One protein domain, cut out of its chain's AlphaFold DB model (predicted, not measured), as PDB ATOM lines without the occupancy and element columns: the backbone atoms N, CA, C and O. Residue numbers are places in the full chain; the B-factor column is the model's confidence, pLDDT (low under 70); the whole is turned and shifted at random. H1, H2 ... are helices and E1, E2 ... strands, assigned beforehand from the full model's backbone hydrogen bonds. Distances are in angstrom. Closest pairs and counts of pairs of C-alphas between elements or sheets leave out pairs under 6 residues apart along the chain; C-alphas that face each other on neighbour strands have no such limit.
ATOM      1  N   SER A  21     -42.326  19.117  25.721       67.38
ATOM      2  CA  SER A  21     -42.347  20.374  24.967       67.38
ATOM      3  C   SER A  21     -43.388  21.358  25.509       67.38
ATOM      4  O   SER A  21     -43.099  22.542  25.638       67.38
ATOM      5  N   VAL A  22     -44.559  20.856  25.917       70.06
ATOM      6  CA  VAL A  22     -45.639  21.675  26.485       70.06
ATOM      7  C   VAL A  22     -45.287  22.156  27.893       70.06
ATOM      8  O   VAL A  22     -45.448  23.336  28.187       70.06
ATOM      9  N   ALA A  23     -44.738  21.286  28.748       73.75
ATOM     10  CA  ALA A  23     -44.313  21.676  30.094       73.75
ATOM     11  C   ALA A  23     -43.180  22.718  30.071       73.75
ATOM     12  O   ALA A  23     -43.227  23.696  30.814       73.75
ATOM     13  N   ALA A  24     -42.190  22.543  29.186       76.06
ATOM     14  CA  ALA A  24     -41.114  23.514  29.008       76.06
ATOM     15  C   ALA A  24     -41.642  24.856  28.479       76.06
ATOM     16  O   ALA A  24     -41.265  25.904  28.995       76.06
ATOM     17  N   PHE A  25     -42.553  24.833  27.501       79.56
ATOM     18  CA  PHE A  25     -43.194  26.042  26.988       79.56
ATOM     19  C   PHE A  25     -44.000  26.775  28.069       79.56
ATOM     20  O   PHE A  25     -43.898  27.995  28.182       79.56
ATOM     21  N   SER A  26     -44.759  26.045  28.893       79.75
ATOM     22  CA  SER A  26     -45.526  26.628  29.998       79.75
ATOM     23  C   SER A  26     -44.606  27.295  31.017       79.75
ATOM     24  O   SER A  26     -44.814  28.456  31.345       79.75
ATOM     25  N   ALA A  27     -43.542  26.613  31.448       79.94
ATOM     26  CA  ALA A  27     -42.578  27.171  32.397       79.94
ATOM     27  C   ALA A  27     -41.859  28.414  31.842       79.94
ATOM     28  O   ALA A  27     -41.657  29.394  32.559       79.94
ATOM     29  N   LEU A  28     -41.502  28.403  30.552       82.00
ATOM     30  CA  LEU A  28     -40.928  29.570  29.878       82.00
ATOM     31  C   LEU A  28     -41.924  30.730  29.813       82.00
ATOM     32  O   LEU A  28     -41.549  31.868  30.082       82.00
ATOM     33  N   SER A  29     -43.185  30.447  29.492       82.56
ATOM     34  CA  SER A  29     -44.246  31.455  29.409       82.56
ATOM     35  C   SER A  29     -44.552  32.066  30.776       82.56
ATOM     36  O   SER A  29     -44.651  33.283  30.882       82.56
ATOM     37  N   GLU A  30     -44.617  31.260  31.838       84.50
ATOM     38  CA  GLU A  30     -44.743  31.746  33.218       84.50
ATOM     39  C   GLU A  30     -43.553  32.621  33.615       84.50
ATOM     40  O   GLU A  30     -43.739  33.709  34.163       84.50
ATOM     41  N   GLY A  31     -42.329  32.190  33.293       84.69
ATOM     42  CA  GLY A  31     -41.121  32.972  33.543       84.69
ATOM     43  C   GLY A  31     -41.121  34.311  32.800       84.69
ATOM     44  O   GLY A  31     -40.758  35.336  33.380       84.69
ATOM     45  N   LEU A  32     -41.570  34.321  31.542       84.19
ATOM     46  CA  LEU A  32     -41.729  35.536  30.745       84.19
ATOM     47  C   LEU A  32     -42.783  36.461  31.346       84.19
ATOM     48  O   LEU A  32     -42.484  37.633  31.541       84.19
ATOM     49  N   LEU A  33     -43.972  35.951  31.682       86.00
ATOM     50  CA  LEU A  33     -45.051  36.733  32.294       86.00
ATOM     51  C   LEU A  33     -44.634  37.331  33.637       86.00
ATOM     52  O   LEU A  33     -44.925  38.495  33.894       86.00
ATOM     53  N   SER A  34     -43.927  36.561  34.465       85.88
ATOM     54  CA  SER A  34     -43.413  37.030  35.753       85.88
ATOM     55  C   SER A  34     -42.394  38.155  35.569       85.88
ATOM     56  O   SER A  34     -42.543  39.225  36.157       85.88
ATOM     57  N   GLY A  35     -41.414  37.972  34.674       83.56
ATOM     58  CA  GLY A  35     -40.430  39.013  34.365       83.56
ATOM     59  C   GLY A  35     -41.064  40.268  33.758       83.56
ATOM     60  O   GLY A  35     -40.670  41.383  34.087       83.56
ATOM     61  N   LEU A  36     -42.087  40.098  32.917       82.56
ATOM     62  CA  LEU A  36     -42.895  41.186  32.367       82.56
ATOM     63  C   LEU A  36     -43.639  41.952  33.462       82.56
ATOM     64  O   LEU A  36     -43.610  43.178  33.469       82.56
ATOM     65  N   ALA A  37     -44.297  41.243  34.378       84.19
ATOM     66  CA  ALA A  37     -45.032  41.842  35.485       84.19
ATOM     67  C   ALA A  37     -44.098  42.600  36.435       84.19
ATOM     68  O   ALA A  37     -44.419  43.716  36.840       84.19
ATOM     69  N   GLU A  38     -42.929  42.040  36.742       85.06
ATOM     70  CA  GLU A  38     -41.912  42.692  37.568       85.06
ATOM     71  C   GLU A  38     -41.375  43.957  36.889       85.06
ATOM     72  O   GLU A  38     -41.405  45.034  37.487       85.06
ATOM     73  N   ALA A  39     -40.981  43.866  35.616       80.06
ATOM     74  CA  ALA A  39     -40.490  45.011  34.856       80.06
ATOM     75  C   ALA A  39     -41.563  46.105  34.708       80.06
ATOM     76  O   ALA A  39     -41.266  47.296  34.804       80.06
ATOM     77  N   ALA A  40     -42.822  45.706  34.527       80.94
ATOM     78  CA  ALA A  40     -43.942  46.625  34.426       80.94
ATOM     79  C   ALA A  40     -44.321  47.246  35.778       80.94
ATOM     80  O   ALA A  40     -44.775  48.384  35.798       80.94
ATOM     81  N   SER A  41     -44.099  46.572  36.913       81.94
ATOM     82  CA  SER A  41     -44.474  47.080  38.245       81.94
ATOM     83  C   SER A  41     -43.786  48.396  38.632       81.94
ATOM     84  O   SER A  41     -44.352  49.185  39.383       81.94
ATOM     85  N   GLY A  42     -42.591  48.657  38.090       78.12
ATOM     86  CA  GLY A  42     -41.856  49.905  38.312       78.12
ATOM     87  C   GLY A  42     -42.289  51.069  37.415       78.12
ATOM     88  O   GLY A  42     -41.850  52.195  37.632       78.12
ATOM     89  N   VAL A  43     -43.118  50.807  36.402       81.06
ATOM     90  CA  VAL A  43     -43.462  51.768  35.338       81.06
ATOM     91  C   VAL A  43     -44.967  51.987  35.228       81.06
ATOM     92  O   VAL A  43     -45.424  53.077  34.887       81.06
ATOM     93  N   LEU A  44     -45.752  50.959  35.533       78.75
ATOM     94  CA  LEU A  44     -47.197  51.012  35.486       78.75
ATOM     95  C   LEU A  44     -47.762  51.820  36.660       78.75
ATOM     96  O   LEU A  44     -47.323  51.651  37.800       78.75
ATOM     97  N   PRO A  45     -48.785  52.661  36.416       78.94
ATOM     98  CA  PRO A  45     -49.515  53.302  37.496       78.94
ATOM     99  C   PRO A  45     -50.159  52.264  38.421       78.94
ATOM    100  O   PRO A  45     -50.495  51.149  38.011       78.94
ATOM    101  N   SER A  46     -50.391  52.644  39.676       81.19
ATOM    102  CA  SER A  46     -51.074  51.774  40.631       81.19
ATOM    103  C   SER A  46     -52.446  51.330  40.101       81.19
ATOM    104  O   SER A  46     -53.187  52.104  39.494       81.19
ATOM    105  N   GLY A  47     -52.771  50.051  40.306       81.12
ATOM    106  CA  GLY A  47     -54.016  49.450  39.815       81.12
ATOM    107  C   GLY A  47     -53.967  48.950  38.368       81.12
ATOM    108  O   GLY A  47     -54.955  48.394  37.903       81.12
ATOM    109  N   TRP A  48     -52.849  49.095  37.657       84.25
ATOM    110  CA  TRP A  48     -52.651  48.464  36.351       84.25
ATOM    111  C   TRP A  48     -51.987  47.092  36.493       84.25
ATOM    112  O   TRP A  48     -51.099  46.902  37.321       84.25
ATOM    113  N   GLN A  49     -52.431  46.125  35.693       86.12
ATOM    114  CA  GLN A  49     -51.975  44.739  35.731       86.12
ATOM    115  C   GLN A  49     -51.863  44.160  34.321       86.12
ATOM    116  O   GLN A  49     -52.693  44.424  33.454       86.12
ATOM    117  N   LEU A  50     -50.850  43.323  34.109       87.06
ATOM    118  CA  LEU A  50     -50.733  42.506  32.907       87.06
ATOM    119  C   LEU A  50     -51.519  41.209  33.105       87.06
ATOM    120  O   LEU A  50     -51.334  40.510  34.097       87.06
ATOM    121  N   THR A  51     -52.408  40.891  32.171       87.62
ATOM    122  CA  THR A  51     -53.252  39.694  32.214       87.62
ATOM    123  C   THR A  51     -53.074  38.905  30.919       87.62
ATOM    124  O   THR A  51     -53.371  39.439  29.848       87.62
ATOM    125  N   PRO A  52     -52.591  37.650  30.972       89.12
ATOM    126  CA  PRO A  52     -52.529  36.817  29.781       89.12
ATOM    127  C   PRO A  52     -53.940  36.497  29.278       89.12
ATOM    128  O   PRO A  52     -54.864  36.289  30.067       89.12
ATOM    129  N   PHE A  53     -54.105  36.417  27.962       89.81
ATOM    130  CA  PHE A  53     -55.346  35.980  27.327       89.81
ATOM    131  C   PHE A  53     -55.061  35.018  26.165       89.81
ATOM    132  O   PHE A  53     -53.935  34.561  25.974       89.81
ATOM    133  N   GLY A  54     -56.104  34.623  25.434       90.62
ATOM    134  CA  GLY A  54     -55.961  33.748  24.269       90.62
ATOM    135  C   GLY A  54     -55.635  32.293  24.626       90.62
ATOM    136  O   GLY A  54     -56.041  31.783  25.673       90.62
ATOM    137  N   SER A  55     -54.922  31.603  23.731       89.06
ATOM    138  CA  SER A  55     -54.682  30.155  23.829       89.06
ATOM    139  C   SER A  55     -53.848  29.753  25.043       89.06
ATOM    140  O   SER A  55     -54.033  28.663  25.576       89.06
ATOM    141  N   TYR A  56     -52.950  30.627  25.509       87.50
ATOM    142  CA  TYR A  56     -52.174  30.364  26.721       87.50
ATOM    143  C   TYR A  56     -53.072  30.351  27.963       87.50
ATOM    144  O   TYR A  56     -53.075  29.377  28.710       87.50
ATOM    145  N   ALA A  57     -53.907  31.381  28.133       87.31
ATOM    146  CA  ALA A  57     -54.842  31.460  29.258       87.31
ATOM    147  C   ALA A  57     -55.882  30.322  29.255       87.31
ATOM    148  O   ALA A  57     -56.388  29.937  30.306       87.31
ATOM    149  N   GLN A  58     -56.188  29.767  28.081       88.75
ATOM    150  CA  GLN A  58     -57.090  28.623  27.916       88.75
ATOM    151  C   GLN A  58     -56.396  27.260  28.083       88.75
ATOM    152  O   GLN A  58     -57.075  26.235  28.064       88.75
ATOM    153  N   GLY A  59     -55.065  27.220  28.214       84.25
ATOM    154  CA  GLY A  59     -54.294  25.974  28.277       84.25
ATOM    155  C   GLY A  59     -54.276  25.183  26.962       84.25
ATOM    156  O   GLY A  59     -54.004  23.986  26.966       84.25
ATOM    157  N   THR A  60     -54.584  25.832  25.838       85.62
ATOM    158  CA  THR A  60     -54.647  25.231  24.495       85.62
ATOM    159  C   THR A  60     -53.477  25.651  23.602       85.62
ATOM    160  O   THR A  60     -53.450  25.316  22.418       85.62
ATOM    161  N   CYS A  61     -52.503  26.391  24.143       83.25
ATOM    162  CA  CYS A  61     -51.339  26.855  23.397       83.25
ATOM    163  C   CYS A  61     -50.445  25.695  22.946       83.25
ATOM    164  O   CYS A  61     -50.155  24.767  23.706       83.25
ATOM    165  N   LEU A  62     -49.951  25.788  21.713       81.38
ATOM    166  CA  LEU A  62     -48.941  24.880  21.188       81.38
ATOM    167  C   LEU A  62     -47.555  25.536  21.291       81.38
ATOM    168  O   LEU A  62     -47.452  26.765  21.264       81.38
ATOM    169  N   PRO A  63     -46.468  24.750  21.382       78.06
ATOM    170  CA  PRO A  63     -45.122  25.301  21.288       78.06
ATOM    171  C   PRO A  63     -44.954  26.128  20.006       78.06
ATOM    172  O   PRO A  63     -45.275  25.661  18.913       78.06
ATOM    173  N   GLY A  64     -44.458  27.357  20.148       76.81
ATOM    174  CA  GLY A  64     -44.312  28.311  19.042       76.81
ATOM    175  C   GLY A  64     -45.530  29.209  18.796       76.81
ATOM    176  O   GLY A  64     -45.463  30.081  17.933       76.81
ATOM    177  N   SER A  65     -46.627  29.042  19.544       80.94
ATOM    178  CA  SER A  65     -47.727  30.013  19.562       80.94
ATOM    179  C   SER A  65     -47.292  31.348  20.173       80.94
ATOM    180  O   SER A  65     -46.404  31.399  21.026       80.94
ATOM    181  N   ALA A  66     -47.955  32.429  19.758       83.44
ATOM    182  CA  ALA A  66     -47.808  33.728  20.403       83.44
ATOM    183  C   ALA A  66     -48.364  33.695  21.839       83.44
ATOM    184  O   ALA A  66     -49.307  32.957  22.138       83.44
ATOM    185  N   LEU A  67     -47.769  34.506  22.715       84.00
ATOM    186  CA  LEU A  67     -48.264  34.758  24.062       84.00
ATOM    187  C   LEU A  67     -48.985  36.106  24.073       84.00
ATOM    188  O   LEU A  67     -48.349  37.154  23.970       84.00
ATOM    189  N   ASP A  68     -50.308  36.068  24.199       86.56
ATOM    190  CA  ASP A  68     -51.140  37.266  24.194       86.56
ATOM    191  C   ASP A  68     -51.282  37.834  25.613       86.56
ATOM    192  O   ASP A  68     -51.693  37.130  26.540       86.56
ATOM    193  N   VAL A  69     -50.954  39.116  25.797       86.06
ATOM    194  CA  VAL A  69     -51.010  39.798  27.099       86.06
ATOM    195  C   VAL A  69     -51.765  41.111  26.964       86.06
ATOM    196  O   VAL A  69     -51.447  41.943  26.118       86.06
ATOM    197  N   ALA A  70     -52.782  41.292  27.800       86.12
ATOM    198  CA  ALA A  70     -53.555  42.516  27.900       86.12
ATOM    199  C   ALA A  70     -53.070  43.336  29.090       86.12
ATOM    200  O   ALA A  70     -52.726  42.795  30.140       86.12
ATOM    201  N   LEU A  71     -53.095  44.653  28.937       84.44
ATOM    202  CA  LEU A  71     -52.876  45.581  30.029       84.44
ATOM    203  C   LEU A  71     -54.246  46.046  30.552       84.44
ATOM    204  O   LEU A  71     -55.022  46.655  29.816       84.44
ATOM    205  N   VAL A  72     -54.558  45.726  31.807       85.56
ATOM    206  CA  VAL A  72     -55.870  45.931  32.435       85.56
ATOM    207  C   VAL A  72     -55.730  46.889  33.612       85.56
ATOM    208  O   VAL A  72     -54.825  46.741  34.425       85.56
ATOM    209  N   SER A  73     -56.637  47.859  33.736       84.44
ATOM    210  CA  SER A  73     -56.689  48.769  34.884       84.44
ATOM    211  C   SER A  73     -57.872  48.418  35.788       84.44
ATOM    212  O   SER A  73     -59.020  48.423  35.348       84.44
ATOM    213  N   SER A  74     -57.605  48.100  37.055       74.44
ATOM    214  CA  SER A  74     -58.610  47.889  38.096       74.44
ATOM    215  C   SER A  74     -58.881  49.211  38.824       74.44
ATOM    216  O   SER A  74     -58.435  49.416  39.952       74.44
ATOM    217  N   GLY A  75     -59.561  50.148  38.165       61.47
ATOM    218  CA  GLY A  75     -59.878  51.458  38.737       61.47
ATOM    219  C   GLY A  75     -60.941  52.197  37.928       61.47
ATOM    220  O   GLY A  75     -60.914  52.175  36.702       61.47
ATOM    221  N   VAL A  76     -61.901  52.806  38.630       53.28
ATOM    222  CA  VAL A  76     -63.010  53.591  38.063       53.28
ATOM    223  C   VAL A  76     -62.456  54.704  37.172       53.28
ATOM    224  O   VAL A  76     -61.647  55.492  37.650       53.28
ATOM    225  N   GLU A  77     -62.918  54.743  35.915       50.59
ATOM    226  CA  GLU A  77     -62.676  55.781  34.897       50.59
ATOM    227  C   GLU A  77     -61.212  56.248  34.832       50.59
ATOM    228  O   GLU A  77     -60.803  57.189  35.512       50.59
ATOM    229  N   ALA A  78     -60.410  55.607  33.972       52.84
ATOM    230  CA  ALA A  78     -59.101  56.129  33.591       52.84
ATOM    231  C   ALA A  78     -59.269  57.584  33.118       52.84
ATOM    232  O   ALA A  78     -59.736  57.836  32.010       52.84
ATOM    233  N   ALA A  79     -58.915  58.542  33.977       51.31
ATOM    234  CA  ALA A  79     -59.258  59.955  33.819       51.31
ATOM    235  C   ALA A  79     -58.585  60.657  32.621       51.31
ATOM    236  O   ALA A  79     -58.719  61.863  32.460       51.31
ATOM    237  N   SER A  80     -57.858  59.942  31.765       54.69
ATOM    238  CA  SER A  80     -57.477  60.418  30.436       54.69
ATOM    239  C   SER A  80     -56.903  59.265  29.617       54.69
ATOM    240  O   SER A  80     -56.089  58.479  30.106       54.69
ATOM    241  N   ALA A  81     -57.287  59.188  28.342       60.25
ATOM    242  CA  ALA A  81     -56.654  58.304  27.362       60.25
ATOM    243  C   ALA A  81     -55.131  58.546  27.255       60.25
ATOM    244  O   ALA A  81     -54.383  57.637  26.899       60.25
ATOM    245  N   ASP A  82     -54.668  59.739  27.638       60.91
ATOM    246  CA  ASP A  82     -53.258  60.126  27.642       60.91
ATOM    247  C   ASP A  82     -52.418  59.320  28.643       60.91
ATOM    248  O   ASP A  82     -51.287  58.944  28.329       60.91
ATOM    249  N   LEU A  83     -52.966  58.971  29.815       60.69
ATOM    250  CA  LEU A  83     -52.258  58.123  30.785       60.69
ATOM    251  C   LEU A  83     -52.088  56.689  30.270       60.69
ATOM    252  O   LEU A  83     -51.048  56.068  30.486       60.69
ATOM    253  N   ALA A  84     -53.099  56.174  29.565       62.97
ATOM    254  CA  ALA A  84     -53.036  54.858  28.940       62.97
ATOM    255  C   ALA A  84     -52.008  54.840  27.798       62.97
ATOM    256  O   ALA A  84     -51.241  53.889  27.672       62.97
ATOM    257  N   LEU A  85     -51.944  55.908  26.997       65.44
ATOM    258  CA  LEU A  85     -50.987  56.021  25.898       65.44
ATOM    259  C   LEU A  85     -49.540  56.139  26.402       65.44
ATOM    260  O   LEU A  85     -48.653  55.465  25.877       65.44
ATOM    261  N   ALA A  86     -49.308  56.940  27.447       65.56
ATOM    262  CA  ALA A  86     -47.997  57.079  28.081       65.56
ATOM    263  C   ALA A  86     -47.546  55.775  28.760       65.56
ATOM    264  O   ALA A  86     -46.398  55.361  28.594       65.56
ATOM    265  N   GLY A  87     -48.461  55.091  29.458       64.62
ATOM    266  CA  GLY A  87     -48.208  53.769  30.030       64.62
ATOM    267  C   GLY A  87     -47.841  52.742  28.958       64.62
ATOM    268  O   GLY A  87     -46.846  52.039  29.105       64.62
ATOM    269  N   ASN A  88     -48.573  52.714  27.841       65.94
ATOM    270  CA  ASN A  88     -48.295  51.815  26.721       65.94
ATOM    271  C   ASN A  88     -46.921  52.074  26.088       65.94
ATOM    272  O   ASN A  88     -46.199  51.123  25.799       65.94
ATOM    273  N   ALA A  89     -46.536  53.338  25.891       70.06
ATOM    274  CA  ALA A  89     -45.239  53.684  25.311       70.06
ATOM    275  C   ALA A  89     -44.071  53.225  26.199       70.06
ATOM    276  O   ALA A  89     -43.140  52.580  25.714       70.06
ATOM    277  N   ALA A  90     -44.155  53.486  27.506       68.00
ATOM    278  CA  ALA A  90     -43.128  53.068  28.453       68.00
ATOM    279  C   ALA A  90     -43.043  51.534  28.565       68.00
ATOM    280  O   ALA A  90     -41.954  50.969  28.640       68.00
ATOM    281  N   LEU A  91     -44.183  50.839  28.498       67.06
ATOM    282  CA  LEU A  91     -44.224  49.377  28.539       67.06
ATOM    283  C   LEU A  91     -43.605  48.750  27.288       67.06
ATOM    284  O   LEU A  91     -42.886  47.762  27.406       67.06
ATOM    285  N   VAL A  92     -43.820  49.339  26.106       72.69
ATOM    286  CA  VAL A  92     -43.178  48.906  24.853       72.69
ATOM    287  C   VAL A  92     -41.656  49.050  24.929       72.69
ATOM    288  O   VAL A  92     -40.942  48.149  24.491       72.69
ATOM    289  N   GLU A  93     -41.146  50.135  25.509       75.06
ATOM    290  CA  GLU A  93     -39.702  50.363  25.639       75.06
ATOM    291  C   GLU A  93     -39.047  49.389  26.633       75.06
ATOM    292  O   GLU A  93     -37.991  48.809  26.353       75.06
ATOM    293  N   VAL A  94     -39.713  49.133  27.764       69.38
ATOM    294  CA  VAL A  94     -39.294  48.126  28.750       69.38
ATOM    295  C   VAL A  94     -39.324  46.724  28.142       69.38
ATOM    296  O   VAL A  94     -38.366  45.967  28.297       69.38
ATOM    297  N   LEU A  95     -40.381  46.389  27.399       68.25
ATOM    298  CA  LEU A  95     -40.514  45.112  26.700       68.25
ATOM    299  C   LEU A  95     -39.424  44.908  25.656       68.25
ATOM    300  O   LEU A  95     -38.784  43.858  25.635       68.25
ATOM    301  N   ALA A  96     -39.182  45.912  24.815       71.88
ATOM    302  CA  ALA A  96     -38.124  45.863  23.817       71.88
ATOM    303  C   ALA A  96     -36.756  45.649  24.483       71.88
ATOM    304  O   ALA A  96     -35.980  44.799  24.047       71.88
ATOM    305  N   SER A  97     -36.485  46.350  25.586       70.81
ATOM    306  CA  SER A  97     -35.232  46.228  26.340       70.81
ATOM    307  C   SER A  97     -35.073  44.861  27.013       70.81
ATOM    308  O   SER A  97     -33.982  44.283  26.989       70.81
ATOM    309  N   ALA A  98     -36.150  44.308  27.576       63.53
ATOM    310  CA  ALA A  98     -36.155  42.987  28.195       63.53
ATOM    311  C   ALA A  98     -35.943  41.871  27.160       63.53
ATOM    312  O   ALA A  98     -35.131  40.970  27.382       63.53
ATOM    313  N   LEU A  99     -36.604  41.965  26.001       65.31
ATOM    314  CA  LEU A  99     -36.446  41.015  24.897       65.31
ATOM    315  C   LEU A  99     -35.034  41.062  24.304       65.31
ATOM    316  O   LEU A  99     -34.415  40.016  24.122       65.31
ATOM    317  N   LEU A 100     -34.480  42.258  24.085       70.00
ATOM    318  CA  LEU A 100     -33.106  42.425  23.601       70.00
ATOM    319  C   LEU A 100     -32.069  41.903  24.606       70.00
ATOM    320  O   LEU A 100     -31.068  41.302  24.212       70.00
ATOM    321  N   SER A 101     -32.306  42.104  25.904       65.62
ATOM    322  CA  SER A 101     -31.422  41.591  26.961       65.62
ATOM    323  C   SER A 101     -31.448  40.063  27.027       65.62
ATOM    324  O   SER A 101     -30.397  39.439  27.167       65.62
ATOM    325  N   ARG A 102     -32.626  39.448  26.858       63.03
ATOM    326  CA  ARG A 102     -32.791  37.990  26.763       63.03
ATOM    327  C   ARG A 102     -32.116  37.413  25.522       63.03
ATOM    328  O   ARG A 102     -31.340  36.476  25.663       63.03
ATOM    329  N   GLN A 103     -32.335  38.015  24.354       65.00
ATOM    330  CA  GLN A 103     -31.709  37.580  23.104       65.00
ATOM    331  C   GLN A 103     -30.176  37.595  23.210       65.00
ATOM    332  O   GLN A 103     -29.515  36.622  22.860       65.00
ATOM    333  N   ARG A 104     -29.605  38.660  23.791       61.69
ATOM    334  CA  ARG A 104     -28.161  38.722  24.067       61.69
ATOM    335  C   ARG A 104     -27.688  37.682  25.074       61.69
ATOM    336  O   ARG A 104     -26.563  37.210  24.950       61.69
ATOM    337  N   SER A 105     -28.498  37.360  26.079       57.22
ATOM    338  CA  SER A 105     -28.146  36.356  27.083       57.22
ATOM    339  C   SER A 105     -28.037  34.962  26.465       57.22
ATOM    340  O   SER A 105     -27.076  34.261  26.757       57.22
ATOM    341  N   GLU A 106     -28.963  34.583  25.581       63.97
ATOM    342  CA  GLU A 106     -28.927  33.290  24.880       63.97
ATOM    343  C   GLU A 106     -27.738  33.201  23.910       63.97
ATOM    344  O   GLU A 106     -27.044  32.182  23.851       63.97
ATOM    345  N   GLU A 107     -27.432  34.290  23.196       59.06
ATOM    346  CA  GLU A 107     -26.235  34.377  22.350       59.06
ATOM    347  C   GLU A 107     -24.939  34.261  23.169       59.06
ATOM    348  O   GLU A 107     -23.996  33.588  22.745       59.06
ATOM    349  N   LEU A 108     -24.889  34.874  24.356       48.56
ATOM    350  CA  LEU A 108     -23.745  34.804  25.268       48.56
ATOM    351  C   LEU A 108     -23.569  33.419  25.890       48.56
ATOM    352  O   LEU A 108     -22.432  32.966  25.994       48.56
ATOM    353  N   GLU A 109     -24.649  32.738  26.272       65.75
ATOM    354  CA  GLU A 109     -24.586  31.362  26.780       65.75
ATOM    355  C   GLU A 109     -24.072  30.413  25.694       65.75
ATOM    356  O   GLU A 109     -23.107  29.681  25.911       65.75
ATOM    357  N   THR A 110     -24.605  30.530  24.474       61.78
ATOM    358  CA  THR A 110     -24.160  29.732  23.321       61.78
ATOM    359  C   THR A 110     -22.690  30.011  22.970       61.78
ATOM    360  O   THR A 110     -21.916  29.099  22.663       61.78
ATOM    361  N   ALA A 111     -22.260  31.277  23.038       53.03
ATOM    362  CA  ALA A 111     -20.867  31.663  22.821       53.03
ATOM    363  C   ALA A 111     -19.939  31.166  23.944       53.03
ATOM    364  O   ALA A 111     -18.818  30.735  23.662       53.03
ATOM    365  N   ALA A 112     -20.395  31.185  25.199       58.41
ATOM    366  CA  ALA A 112     -19.658  30.670  26.348       58.41
ATOM    367  C   ALA A 112     -19.487  29.146  26.270       58.41
ATOM    368  O   ALA A 112     -18.374  28.655  26.467       58.41
ATOM    369  N   GLU A 113     -20.531  28.407  25.891       68.94
ATOM    370  CA  GLU A 113     -20.459  26.964  25.643       68.94
ATOM    371  C   GLU A 113     -19.503  26.634  24.492       68.94
ATOM    372  O   GLU A 113     -18.681  25.722  24.605       68.94
ATOM    373  N   SER A 114     -19.539  27.412  23.405       63.25
ATOM    374  CA  SER A 114     -18.632  27.249  22.263       63.25
ATOM    375  C   SER A 114     -17.169  27.508  22.643       63.25
ATOM    376  O   SER A 114     -16.290  26.698  22.328       63.25
ATOM    377  N   LEU A 115     -16.898  28.570  23.412       55.69
ATOM    378  CA  LEU A 115     -15.569  28.864  23.961       55.69
ATOM    379  C   LEU A 115     -15.100  27.782  24.938       55.69
ATOM    380  O   LEU A 115     -13.930  27.395  24.914       55.69
ATOM    381  N   GLN A 116     -15.991  27.252  25.774       65.50
ATOM    382  CA  GLN A 116     -15.684  26.160  26.693       65.50
ATOM    383  C   GLN A 116     -15.371  24.861  25.933       65.50
ATOM    384  O   GLN A 116     -14.389  24.189  26.256       65.50
ATOM    385  N   CYS A 117     -16.111  24.557  24.862       60.03
ATOM    386  CA  CYS A 117     -15.824  23.455  23.940       60.03
ATOM    387  C   CYS A 117     -14.466  23.630  23.242       60.03
ATOM    388  O   CYS A 117     -13.675  22.689  23.156       60.03
ATOM    389  N   GLN A 118     -14.160  24.838  22.766       57.62
ATOM    390  CA  GLN A 118     -12.894  25.145  22.101       57.62
ATOM    391  C   GLN A 118     -11.710  25.055  23.076       57.62
ATOM    392  O   GLN A 118     -10.660  24.521  22.723       57.62
ATOM    393  N   ARG A 119     -11.895  25.487  24.329       64.12
ATOM    394  CA  ARG A 119     -10.897  25.375  25.401       64.12
ATOM    395  C   ARG A 119     -10.648  23.921  25.809       64.12
ATOM    396  O   ARG A 119      -9.499  23.548  26.019       64.12
ATOM    397  N   GLN A 120     -11.689  23.090  25.867       63.06
ATOM    398  CA  GLN A 120     -11.545  21.649  26.111       63.06
ATOM    399  C   GLN A 120     -10.839  20.936  24.948       63.06
ATOM    400  O   GLN A 120      -9.996  20.075  25.185       63.06
ATOM    401  N   ARG A 121     -11.097  21.342  23.697       59.06
ATOM    402  CA  ARG A 121     -10.364  20.834  22.524       59.06
ATOM    403  C   ARG A 121      -8.912  21.311  22.469       59.06
ATOM    404  O   ARG A 121      -8.062  20.562  22.015       59.06
ATOM    405  N   GLY A 122      -8.615  22.515  22.956       51.12
ATOM    406  CA  GLY A 122      -7.251  23.049  23.045       51.12
ATOM    407  C   GLY A 122      -6.377  22.402  24.129       51.12
ATOM    408  O   GLY A 122      -5.166  22.585  24.107       51.12
ATOM    409  N   MET A 123      -6.972  21.641  25.059       45.12
ATOM    410  CA  MET A 123      -6.255  20.829  26.055       45.12
ATOM    411  C   MET A 123      -6.087  19.360  25.634       45.12
ATOM    412  O   MET A 123      -5.406  18.606  26.326       45.12
ATOM    413  N   ALA A 124      -6.657  18.950  24.494       49.09
ATOM    414  CA  ALA A 124      -6.256  17.717  23.833       49.09
ATOM    415  C   ALA A 124      -4.905  17.974  23.151       49.09
ATOM    416  O   ALA A 124      -4.815  18.614  22.106       49.09
TER     417      ALA A 124
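This is residues 21 to 124 of the 161 residues of the protein "Hypothetical protein" of Alexandrium monilatum (UniProt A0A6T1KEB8). What shape do these atoms make? A small body sits at one end of a long helix, H3: H1 meets H3 at a steep angle with its residues 36 to 40, and a two-stranded ribbon, E1 and E2, lies beside H1 with E1 nearer to it. Residues 100 to 122 of H3 stick out of this body as a long arm, which makes the length of the whole. What is it built of? The 104 printed residues hold three named helices and two named strands in the order H1, E1, H2, E2, H3; the sheet, E1 - E2, is antiparallel and the class is mostly helix. How spread out is it? It is loose, with a radius of gyration of the C-alphas of 18.7 A and spans of 69 by 30 by 16 A.

What does the first helix meet? H1, residues 21 to 41, touches H3, residues 81 to 122, with residues 36 to 40 alone; the closest C-alphas, of Ala 40 and Leu 91, are 6.5 A apart. Their lines stand at a steep tilt of 52 degrees, opposite ways. Where do the strands lie? The closest C-alphas of H1 and E1, residues 48 to 53, are those of Ala 37 and Leu 50, 6.3 A apart. E2, residues 68 to 73, is antiparallel to E1 at 149 degrees, with N 51 and O 70 at 2.8 A and N 53 and O 68 at 2.9 A, within hydrogen-bond range. E2 and H3 are near each other, with 6 pairs of C-alphas within 10 A. Where is the shortest helix? H2, residues 54 to 57, follows E1 by a tight link; its closest C-alpha pair with E2 is Gly 54 and Asp 68, 6.0 A. H2 and H1 are only just apart, closest 8.3 A. How are the helix backbones? In H1 and H3 every O i to N i+4 pair is within hydrogen-bond range; H2 is too short for such a pair.

Where does the first element run? H1 goes from C-alpha 21 at (-42.347, 20.374, 24.967) to C-alpha 41, 29.9 A away. How long are the strands? E1 measures 15.6 A and E2 16.7 A from first to last C-alpha; H2, between them, measures 5.6 A. Where does the last element run? H3 goes from C-alpha 81 at (-56.654, 58.304, 27.362) to C-alpha 122 at (-7.251, 23.049, 23.045), 60.8 A away.

How large is it? The two C-alphas farthest apart, of Glu 77 and Ala 124, are 69.0 A apart. Is it continuous? The printed part has no cut, and no link is long. Where is confidence low? The mean pLDDT of the printed part is 72.6; 45 residues are under 70, among them residues 75 to 88 and 101 to 124.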